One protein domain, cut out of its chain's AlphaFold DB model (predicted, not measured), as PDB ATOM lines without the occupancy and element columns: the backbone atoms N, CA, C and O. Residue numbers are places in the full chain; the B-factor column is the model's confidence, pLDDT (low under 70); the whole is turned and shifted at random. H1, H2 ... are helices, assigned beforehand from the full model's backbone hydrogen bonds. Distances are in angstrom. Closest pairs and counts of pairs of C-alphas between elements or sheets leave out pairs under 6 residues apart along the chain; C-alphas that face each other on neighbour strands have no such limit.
ATOM      1  N   SER A  35     158.167 182.814 225.144       76.62
ATOM      2  CA  SER A  35     157.771 181.501 225.620       76.62
ATOM      3  C   SER A  35     156.339 181.569 226.152       76.62
ATOM      4  O   SER A  35     155.876 182.606 226.635       76.62
ATOM      5  N   CYS A  36     155.614 180.449 226.092       75.44
ATOM      6  CA  CYS A  36     154.271 180.379 226.671       75.44
ATOM      7  C   CYS A  36     154.261 180.813 228.148       75.44
ATOM      8  O   CYS A  36     153.262 181.345 228.622       75.44
ATOM      9  N   GLU A  37     155.376 180.614 228.858       76.44
ATOM     10  CA  GLU A  37     155.563 181.035 230.243       76.44
ATOM     11  C   GLU A  37     155.645 182.561 230.386       76.44
ATOM     12  O   GLU A  37     154.929 183.120 231.213       76.44
ATOM     13  N   GLU A  38     156.408 183.246 229.529       75.50
ATOM     14  CA  GLU A  38     156.503 184.715 229.516       75.50
ATOM     15  C   GLU A  38     155.171 185.380 229.147       75.50
ATOM     16  O   GLU A  38     154.782 186.379 229.756       75.50
ATOM     17  N   ILE A  39     154.434 184.812 228.183       76.75
ATOM     18  CA  ILE A  39     153.085 185.290 227.830       76.75
ATOM     19  C   ILE A  39     152.151 185.139 229.032       76.75
ATOM     20  O   ILE A  39     151.385 186.050 229.347       76.75
ATOM     21  N   GLN A  40     152.220 183.995 229.712       75.06
ATOM     22  CA  GLN A  40     151.403 183.726 230.884       75.06
ATOM     23  C   GLN A  40     151.743 184.680 232.038       75.06
ATOM     24  O   GLN A  40     150.831 185.223 232.658       75.06
ATOM     25  N   ASP A  41     153.025 184.921 232.312       77.12
ATOM     26  CA  ASP A  41     153.460 185.839 233.371       77.12
ATOM     27  C   ASP A  41     153.025 187.277 233.099       77.12
ATOM     28  O   ASP A  41     152.428 187.917 233.968       77.12
ATOM     29  N   SER A  42     153.218 187.747 231.865       76.25
ATOM     30  CA  SER A  42     152.764 189.068 231.431       76.25
ATOM     31  C   SER A  42     151.239 189.218 231.536       76.25
ATOM     32  O   SER A  42     150.729 190.256 231.974       76.25
ATOM     33  N   ALA A  43     150.487 188.164 231.202       75.25
ATOM     34  CA  ALA A  43     149.040 188.143 231.375       75.25
ATOM     35  C   ALA A  43     148.644 188.249 232.858       75.25
ATOM     36  O   ALA A  43     147.778 189.057 233.187       75.25
ATOM     37  N   PHE A  44     149.274 187.504 233.768       76.81
ATOM     38  CA  PHE A  44     148.944 187.597 235.195       76.81
ATOM     39  C   PHE A  44     149.301 188.961 235.795       76.81
ATOM     40  O   PHE A  44     148.496 189.526 236.537       76.81
ATOM     41  N   GLU A  45     150.463 189.518 235.455       78.12
ATOM     42  CA  GLU A  45     150.892 190.833 235.944       78.12
ATOM     43  C   GLU A  45     149.934 191.952 235.500       78.12
ATOM     44  O   GLU A  45     149.462 192.751 236.317       78.12
ATOM     45  N   SER A  46     149.590 191.979 234.210       77.12
ATOM     46  CA  SER A  46     148.691 192.991 233.646       77.12
ATOM     47  C   SER A  46     147.269 192.891 234.203       77.12
ATOM     48  O   SER A  46     146.677 193.919 234.546       77.12
ATOM     49  N   HIS A  47     146.727 191.678 234.360       76.31
ATOM     50  CA  HIS A  47     145.381 191.492 234.903       76.31
ATOM     51  C   HIS A  47     145.292 191.856 236.388       76.31
ATOM     52  O   HIS A  47     144.325 192.511 236.773       76.31
ATOM     53  N   VAL A  48     146.290 191.522 237.219       76.69
ATOM     54  CA  VAL A  48     146.296 191.935 238.638       76.69
ATOM     55  C   VAL A  48     146.239 193.456 238.759       76.69
ATOM     56  O   VAL A  48     145.410 193.981 239.502       76.69
ATOM     57  N   ASN A  49     147.068 194.171 237.996       78.44
ATOM     58  CA  ASN A  49     147.078 195.633 238.033       78.44
ATOM     59  C   ASN A  49     145.757 196.224 237.506       78.44
ATOM     60  O   ASN A  49     145.206 197.143 238.110       78.44
ATOM     61  N   CYS A  50     145.194 195.639 236.443       77.94
ATOM     62  CA  CYS A  50     143.872 195.997 235.926       77.94
ATOM     63  C   CYS A  50     142.782 195.849 236.999       77.94
ATOM     64  O   CYS A  50     142.026 196.786 237.233       77.94
ATOM     65  N   TYR A  51     142.739 194.731 237.732       75.69
ATOM     66  CA  TYR A  51     141.758 194.538 238.804       75.69
ATOM     67  C   TYR A  51     141.886 195.593 239.912       75.69
ATOM     68  O   TYR A  51     140.879 196.136 240.369       75.69
ATOM     69  N   LEU A  52     143.109 195.940 240.316       76.69
ATOM     70  CA  LEU A  52     143.331 196.962 241.343       76.69
ATOM     71  C   LEU A  52     142.915 198.367 240.885       76.69
ATOM     72  O   LEU A  52     142.394 199.137 241.689       76.69
ATOM     73  N   GLN A  53     143.119 198.702 239.610       80.06
ATOM     74  CA  GLN A  53     142.765 200.014 239.058       80.06
ATOM     75  C   GLN A  53     141.286 200.129 238.673       80.06
ATOM     76  O   GLN A  53     140.710 201.211 238.762       80.06
ATOM     77  N   CYS A  54     140.656 199.028 238.265       76.56
ATOM     78  CA  CYS A  54     139.263 198.985 237.816       76.56
ATOM     79  C   CYS A  54     138.263 198.719 238.950       76.56
ATOM     80  O   CYS A  54     137.173 198.210 238.704       76.56
ATOM     81  N   ASP A  55     138.631 199.063 240.186       75.38
ATOM     82  CA  ASP A  55     137.752 199.001 241.356       75.38
ATOM     83  C   ASP A  55     137.169 197.597 241.613       75.38
ATOM     84  O   ASP A  55     136.033 197.412 242.067       75.38
ATOM     85  N   PHE A  56     137.974 196.564 241.337       76.38
ATOM     86  CA  PHE A  56     137.577 195.170 241.530       76.38
ATOM     87  C   PHE A  56     137.155 194.881 242.975       76.38
ATOM     88  O   PHE A  56     136.296 194.034 243.207       76.38
ATOM     89  N   CYS A  57     137.696 195.617 243.949       75.38
ATOM     90  CA  CYS A  57     137.303 195.512 245.353       75.38
ATOM     91  C   CYS A  57     135.813 195.835 245.590       75.38
ATOM     92  O   CYS A  57     135.222 195.317 246.541       75.38
ATOM     93  N   ASN A  58     135.199 196.664 244.741       76.19
ATOM     94  CA  ASN A  58     133.766 196.955 244.769       76.19
ATOM     95  C   ASN A  58     132.974 195.968 243.903       76.19
ATOM     96  O   ASN A  58     131.958 195.442 244.360       76.19
ATOM     97  N   ILE A  59     133.484 195.617 242.716       74.81
ATOM     98  CA  ILE A  59     132.857 194.615 241.829       74.81
ATOM     99  C   ILE A  59     132.740 193.255 242.531       74.81
ATOM    100  O   ILE A  59     131.719 192.578 242.417       74.81
ATOM    101  N   CYS A  60     133.741 192.869 243.327       72.75
ATOM    102  CA  CYS A  60     133.710 191.609 244.064       72.75
ATOM    103  C   CYS A  60     132.639 191.553 245.163       72.75
ATOM    104  O   CYS A  60     132.258 190.460 245.589       72.75
ATOM    105  N   LYS A  61     132.122 192.707 245.605       71.75
ATOM    106  CA  LYS A  61     131.007 192.802 246.555       71.75
ATOM    107  C   LYS A  61     129.655 192.788 245.848       71.75
ATOM    108  O   LYS A  61     128.747 192.113 246.332       71.75
ATOM    109  N   SER A  62     129.529 193.515 244.737       69.88
ATOM    110  CA  SER A  62     128.254 193.729 244.040       69.88
ATOM    111  C   SER A  62     127.908 192.619 243.046       69.88
ATOM    112  O   SER A  62     126.757 192.205 242.973       69.88
ATOM    113  N   GLU A  63     128.895 192.081 242.327       69.12
ATOM    114  CA  GLU A  63     128.690 191.217 241.155       69.12
ATOM    115  C   GLU A  63     129.225 189.790 241.371       69.12
ATOM    116  O   GLU A  63     129.851 189.177 240.500       69.12
ATOM    117  N   LYS A  64     128.958 189.220 242.556       69.31
ATOM    118  CA  LYS A  64     129.423 187.874 242.953       69.31
ATOM    119  C   LYS A  64     129.020 186.779 241.958       69.31
ATOM    120  O   LYS A  64     129.803 185.872 241.698       69.31
ATOM    121  N   LEU A  65     127.814 186.867 241.391       67.31
ATOM    122  CA  LEU A  65     127.275 185.896 240.428       67.31
ATOM    123  C   LEU A  65     127.975 185.957 239.065       67.31
ATOM    124  O   LEU A  65     128.245 184.913 238.470       67.31
ATOM    125  N   ALA A  66     128.287 187.161 238.581       67.12
ATOM    126  CA  ALA A  66     129.015 187.344 237.331       67.12
ATOM    127  C   ALA A  66     130.453 186.825 237.459       67.12
ATOM    128  O   ALA A  66     130.920 186.096 236.583       67.12
ATOM    129  N   LEU A  67     131.098 187.105 238.598       67.06
ATOM    130  CA  LEU A  67     132.420 186.573 238.925       67.06
ATOM    131  C   LEU A  67     132.420 185.044 238.984       67.06
ATOM    132  O   LEU A  67     133.264 184.414 238.352       67.06
ATOM    133  N   LEU A  68     131.433 184.444 239.660       67.19
ATOM    134  CA  LEU A  68     131.322 182.987 239.766       67.19
ATOM    135  C   LEU A  68     131.191 182.303 238.402       67.19
ATOM    136  O   LEU A  68     131.734 181.223 238.202       67.19
ATOM    137  N   LYS A  69     130.480 182.934 237.462       70.81
ATOM    138  CA  LYS A  69     130.284 182.405 236.108       70.81
ATOM    139  C   LYS A  69     131.532 182.540 235.232       70.81
ATOM    140  O   LYS A  69     131.721 181.733 234.330       70.81
ATOM    141  N   SER A  70     132.353 183.558 235.478       68.31
ATOM    142  CA  SER A  70     133.627 183.758 234.778       68.31
ATOM    143  C   SER A  70     134.787 182.952 235.363       68.31
ATOM    144  O   SER A  70     135.841 182.880 234.736       68.31
ATOM    145  N   TYR A  71     134.623 182.367 236.555       65.44
ATOM    146  CA  TYR A  71     135.675 181.573 237.173       65.44
ATOM    147  C   TYR A  71     135.771 180.195 236.533       65.44
ATOM    148  O   TYR A  71     134.932 179.325 236.761       65.44
ATOM    149  N   ASP A  72     136.856 179.984 235.795       65.75
ATOM    150  CA  ASP A  72     137.316 178.642 235.482       65.75
ATOM    151  C   ASP A  72     138.108 178.104 236.684       65.75
ATOM    152  O   ASP A  72     139.194 178.586 237.022       65.75
ATOM    153  N   LEU A  73     137.520 177.147 237.407       60.84
ATOM    154  CA  LEU A  73     138.077 176.628 238.663       60.84
ATOM    155  C   LEU A  73     139.452 175.976 238.463       60.84
ATOM    156  O   LEU A  73     140.249 175.940 239.400       60.84
ATOM    157  N   LEU A  74     139.738 175.476 237.258       58.84
ATOM    158  CA  LEU A  74     141.008 174.828 236.931       58.84
ATOM    159  C   LEU A  74     142.186 175.814 236.945       58.84
ATOM    160  O   LEU A  74     143.262 175.470 237.439       58.84
ATOM    161  N   ASP A  75     141.968 177.055 236.511       59.59
ATOM    162  CA  ASP A  75     143.009 178.089 236.476       59.59
ATOM    163  C   ASP A  75     143.278 178.704 237.858       59.59
ATOM    164  O   ASP A  75     144.393 179.161 238.145       59.59
ATOM    165  N   PHE A  76     142.291 178.636 238.758       58.53
ATOM    166  CA  PHE A  76     142.390 179.138 240.131       58.53
ATOM    167  C   PHE A  76     143.368 178.348 241.007       58.53
ATOM    168  O   PHE A  76     144.005 178.924 241.886       58.53
ATOM    169  N   PHE A  77     143.519 177.041 240.764       58.25
ATOM    170  CA  PHE A  77     144.464 176.194 241.504       58.25
ATOM    171  C   PHE A  77     145.900 176.270 240.973       58.25
ATOM    172  O   PHE A  77     146.814 175.688 241.568       58.25
ATOM    173  N   SER A  78     146.139 176.999 239.880       70.25
ATOM    174  CA  SER A  78     147.500 177.277 239.438       70.25
ATOM    175  C   SER A  78     148.222 178.144 240.478       70.25
ATOM    176  O   SER A  78     147.652 179.064 241.065       70.25
ATOM    177  N   ARG A  79     149.517 177.884 240.710       70.06
ATOM    178  CA  ARG A  79     150.326 178.673 241.663       70.06
ATOM    179  C   ARG A  79     150.287 180.177 241.352       70.06
ATOM    180  O   ARG A  79     150.310 180.992 242.272       70.06
ATOM    181  N   LYS A  80     150.209 180.529 240.064       69.12
ATOM    182  CA  LYS A  80     150.127 181.913 239.577       69.12
ATOM    183  C   LYS A  80     148.752 182.530 239.863       69.12
ATOM    184  O   LYS A  80     148.705 183.638 240.390       69.12
ATOM    185  N   GLY A  81     147.665 181.784 239.649       66.88
ATOM    186  CA  GLY A  81     146.304 182.187 240.016       66.88
ATOM    187  C   GLY A  81     146.158 182.465 241.512       66.88
ATOM    188  O   GLY A  81     145.724 183.549 241.889       66.88
ATOM    189  N   ILE A  82     146.644 181.560 242.369       70.94
ATOM    190  CA  ILE A  82     146.625 181.747 243.832       70.94
ATOM    191  C   ILE A  82     147.399 183.010 244.241       70.94
ATOM    192  O   ILE A  82     146.923 183.785 245.073       70.94
ATOM    193  N   SER A  83     148.577 183.241 243.650       76.81
ATOM    194  CA  SER A  83     149.376 184.447 243.906       76.81
ATOM    195  C   SER A  83     148.639 185.723 243.487       76.81
ATOM    196  O   SER A  83     148.564 186.674 244.266       76.81
ATOM    197  N   ALA A  84     148.039 185.732 242.293       73.06
ATOM    198  CA  ALA A  84     147.256 186.854 241.781       73.06
ATOM    199  C   ALA A  84     146.043 187.154 242.676       73.06
ATOM    200  O   ALA A  84     145.834 188.297 243.086       73.06
ATOM    201  N   THR A  85     145.294 186.121 243.073       73.38
ATOM    202  CA  THR A  85     144.179 186.254 244.015       73.38
ATOM    203  C   THR A  85     144.649 186.801 245.361       73.38
ATOM    204  O   THR A  85     144.006 187.689 245.914       73.38
ATOM    205  N   PHE A  86     145.781 186.327 245.887       73.44
ATOM    206  CA  PHE A  86     146.314 186.802 247.164       73.44
ATOM    207  C   PHE A  86     146.736 188.277 247.112       73.44
ATOM    208  O   PHE A  86     146.483 189.018 248.062       73.44
ATOM    209  N   GLN A  87     147.333 188.728 246.006       76.81
ATOM    210  CA  GLN A  87     147.690 190.138 245.809       76.81
ATOM    211  C   GLN A  87     146.450 191.039 245.804       76.81
ATOM    212  O   GLN A  87     146.426 192.055 246.501       76.81
ATOM    213  N   ILE A  88     145.393 190.623 245.102       73.56
ATOM    214  CA  ILE A  88     144.114 191.342 245.064       73.56
ATOM    215  C   ILE A  88     143.455 191.341 246.450       73.56
ATOM    216  O   ILE A  88     143.046 192.391 246.936       73.56
ATOM    217  N   LEU A  89     143.412 190.196 247.139       72.94
ATOM    218  CA  LEU A  89     142.855 190.086 248.494       72.94
ATOM    219  C   LEU A  89     143.624 190.925 249.518       72.94
ATOM    220  O   LEU A  89     143.011 191.494 250.416       72.94
ATOM    221  N   LYS A  90     144.951 191.029 249.406       75.06
ATOM    222  CA  LYS A  90     145.761 191.868 250.300       75.06
ATOM    223  C   LYS A  90     145.501 193.357 250.069       75.06
ATOM    224  O   LYS A  90     145.482 194.113 251.036       75.06
ATOM    225  N   ALA A  91     145.298 193.766 248.819       75.50
ATOM    226  CA  ALA A  91     145.000 195.152 248.470       75.50
ATOM    227  C   ALA A  91     143.552 195.548 248.811       75.50
ATOM    228  O   ALA A  91     143.320 196.630 249.340       75.50
ATOM    229  N   CYS A  92     142.586 194.662 248.559       71.81
ATOM    230  CA  CYS A  92     141.171 194.909 248.829       71.81
ATOM    231  C   CYS A  92     140.769 194.639 250.288       71.81
ATOM    232  O   CYS A  92     139.782 195.200 250.758       71.81
ATOM    233  N   GLY A  93     141.497 193.773 250.999       72.56
ATOM    234  CA  GLY A  93     141.173 193.233 252.323       72.56
ATOM    235  C   GLY A  93     140.618 191.796 252.240       72.56
ATOM    236  O   GLY A  93     139.727 191.527 251.431       72.56
ATOM    237  N   PRO A  94     141.093 190.852 253.081       62.19
ATOM    238  CA  PRO A  94     140.825 189.413 252.931       62.19
ATOM    239  C   PRO A  94     139.349 189.032 253.104       62.19
ATOM    240  O   PRO A  94     138.912 187.990 252.626       62.19
ATOM    241  N   LEU A  95     138.573 189.884 253.775       62.25
ATOM    242  CA  LEU A  95     137.147 189.688 254.013       62.25
ATOM    243  C   LEU A  95     136.277 190.649 253.203       62.25
ATOM    244  O   LEU A  95     135.058 190.547 253.254       62.25
ATOM    245  N   SER A  96     136.870 191.554 252.427       63.00
ATOM    246  CA  SER A  96     136.130 192.616 251.750       63.00
ATOM    247  C   SER A  96     135.192 192.078 250.675       63.00
ATOM    248  O   SER A  96     134.102 192.604 250.523       63.00
ATOM    249  N   CYS A  97     135.556 191.004 249.973       62.56
ATOM    250  CA  CYS A  97     134.669 190.382 248.982       62.56
ATOM    251  C   CYS A  97     133.617 189.443 249.610       62.56
ATOM    252  O   CYS A  97     132.583 189.162 249.002       62.56
ATOM    253  N   PHE A  98     133.854 188.944 250.829       62.78
ATOM    254  CA  PHE A  98     132.966 187.980 251.495       62.78
ATOM    255  C   PHE A  98     131.992 188.637 252.474       62.78
ATOM    256  O   PHE A  98     130.878 188.138 252.629       62.78
ATOM    257  N   LEU A  99     132.362 189.770 253.071       56.97
ATOM    258  CA  LEU A  99     131.476 190.558 253.917       56.97
ATOM    259  C   LEU A  99     130.475 191.352 253.060       56.97
ATOM    260  O   LEU A  99     130.840 191.846 251.988       56.97
ATOM    261  N   PRO A 100     129.207 191.453 253.492       52.41
ATOM    262  CA  PRO A 100     128.265 192.400 252.905       52.41
ATOM    263  C   PRO A 100     128.762 193.848 253.119       52.41
ATOM    264  O   PRO A 100     129.555 194.072 254.039       52.41
ATOM    265  N   PRO A 101     128.360 194.805 252.259       54.75
ATOM    266  CA  PRO A 101     128.638 196.224 252.479       54.75
ATOM    267  C   PRO A 101     128.040 196.737 253.795       54.75
ATOM    268  O   PRO A 101     126.985 196.207 254.217       54.75
TER     269      PRO A 101
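AT A GLANCE: This is residues 35 to 101 of the 101 residues of an uncharacterized protein of Angiostrongylus cantonensis (UniProt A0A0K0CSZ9). Two longer helices, H1 and H5, lie side by side and run the same way, and three short helices, H2, H3 and H4, make an open arc that leads from the end of H1 back to the start of H5. The far side of the arc, residues 69 to 75, sticks out. The printed part has 67 residues with five named helices, H1 to H5 in chain order, and no named strand; the class is all helix. The whole is compact, with a radius of gyration of the C-alphas of 12.4 A, yet elongated, spanning 42 by 22 by 17 A.

IN THESE COORDINATES: H1 takes residues 36 to 53, from C-alpha 36 at (154.271, 180.379, 226.671), and is 25.9 A long from first to last C-alpha. H2 is residues 56 to 62, H3 residues 64 to 70 and H4 residues 73 to 76. H5, residues 79 to 92, is 20.0 A long and ends with C-alpha 92 at (141.171, 194.909, 248.829).

HOW THE PARTS SIT: H1 touches H5 with residues 44 to 52 alone, at a shallow tilt of 14 degrees; their closest C-alphas, of Val 48 and Ala 84, are 6.1 A apart. H2 is close to H5 but not clearly touching, about perpendicular at 79 degrees, with the closest C-alphas, of Cys 57 and Cys 92, 5.2 A apart. H2 and H3 are close but not clearly touching, with the closest C-alphas, of Cys 60 and Leu 67, 7.3 A apart. H4 and H5 are also close but not clearly touching, the closest C-alphas being those of Phe 76 and Ile 82, 6.2 A apart. H3 is apart from H1, H4 and H5. In H1, H3 and H5 every O i to N i+4 pair is within hydrogen-bond range, in H2 2 of 3, and H4 is too short for such a pair.

THE WHOLE: The C-alphas of Ser 35 and Pro 101, the two farthest apart, are 42.3 A apart. The printed part has no cut, and the four links between helices are tight. Mean pLDDT of the printed part is 70.7; residues 62 to 68, 70 to 77, 80 to 81 and 94 to 101 are under 70.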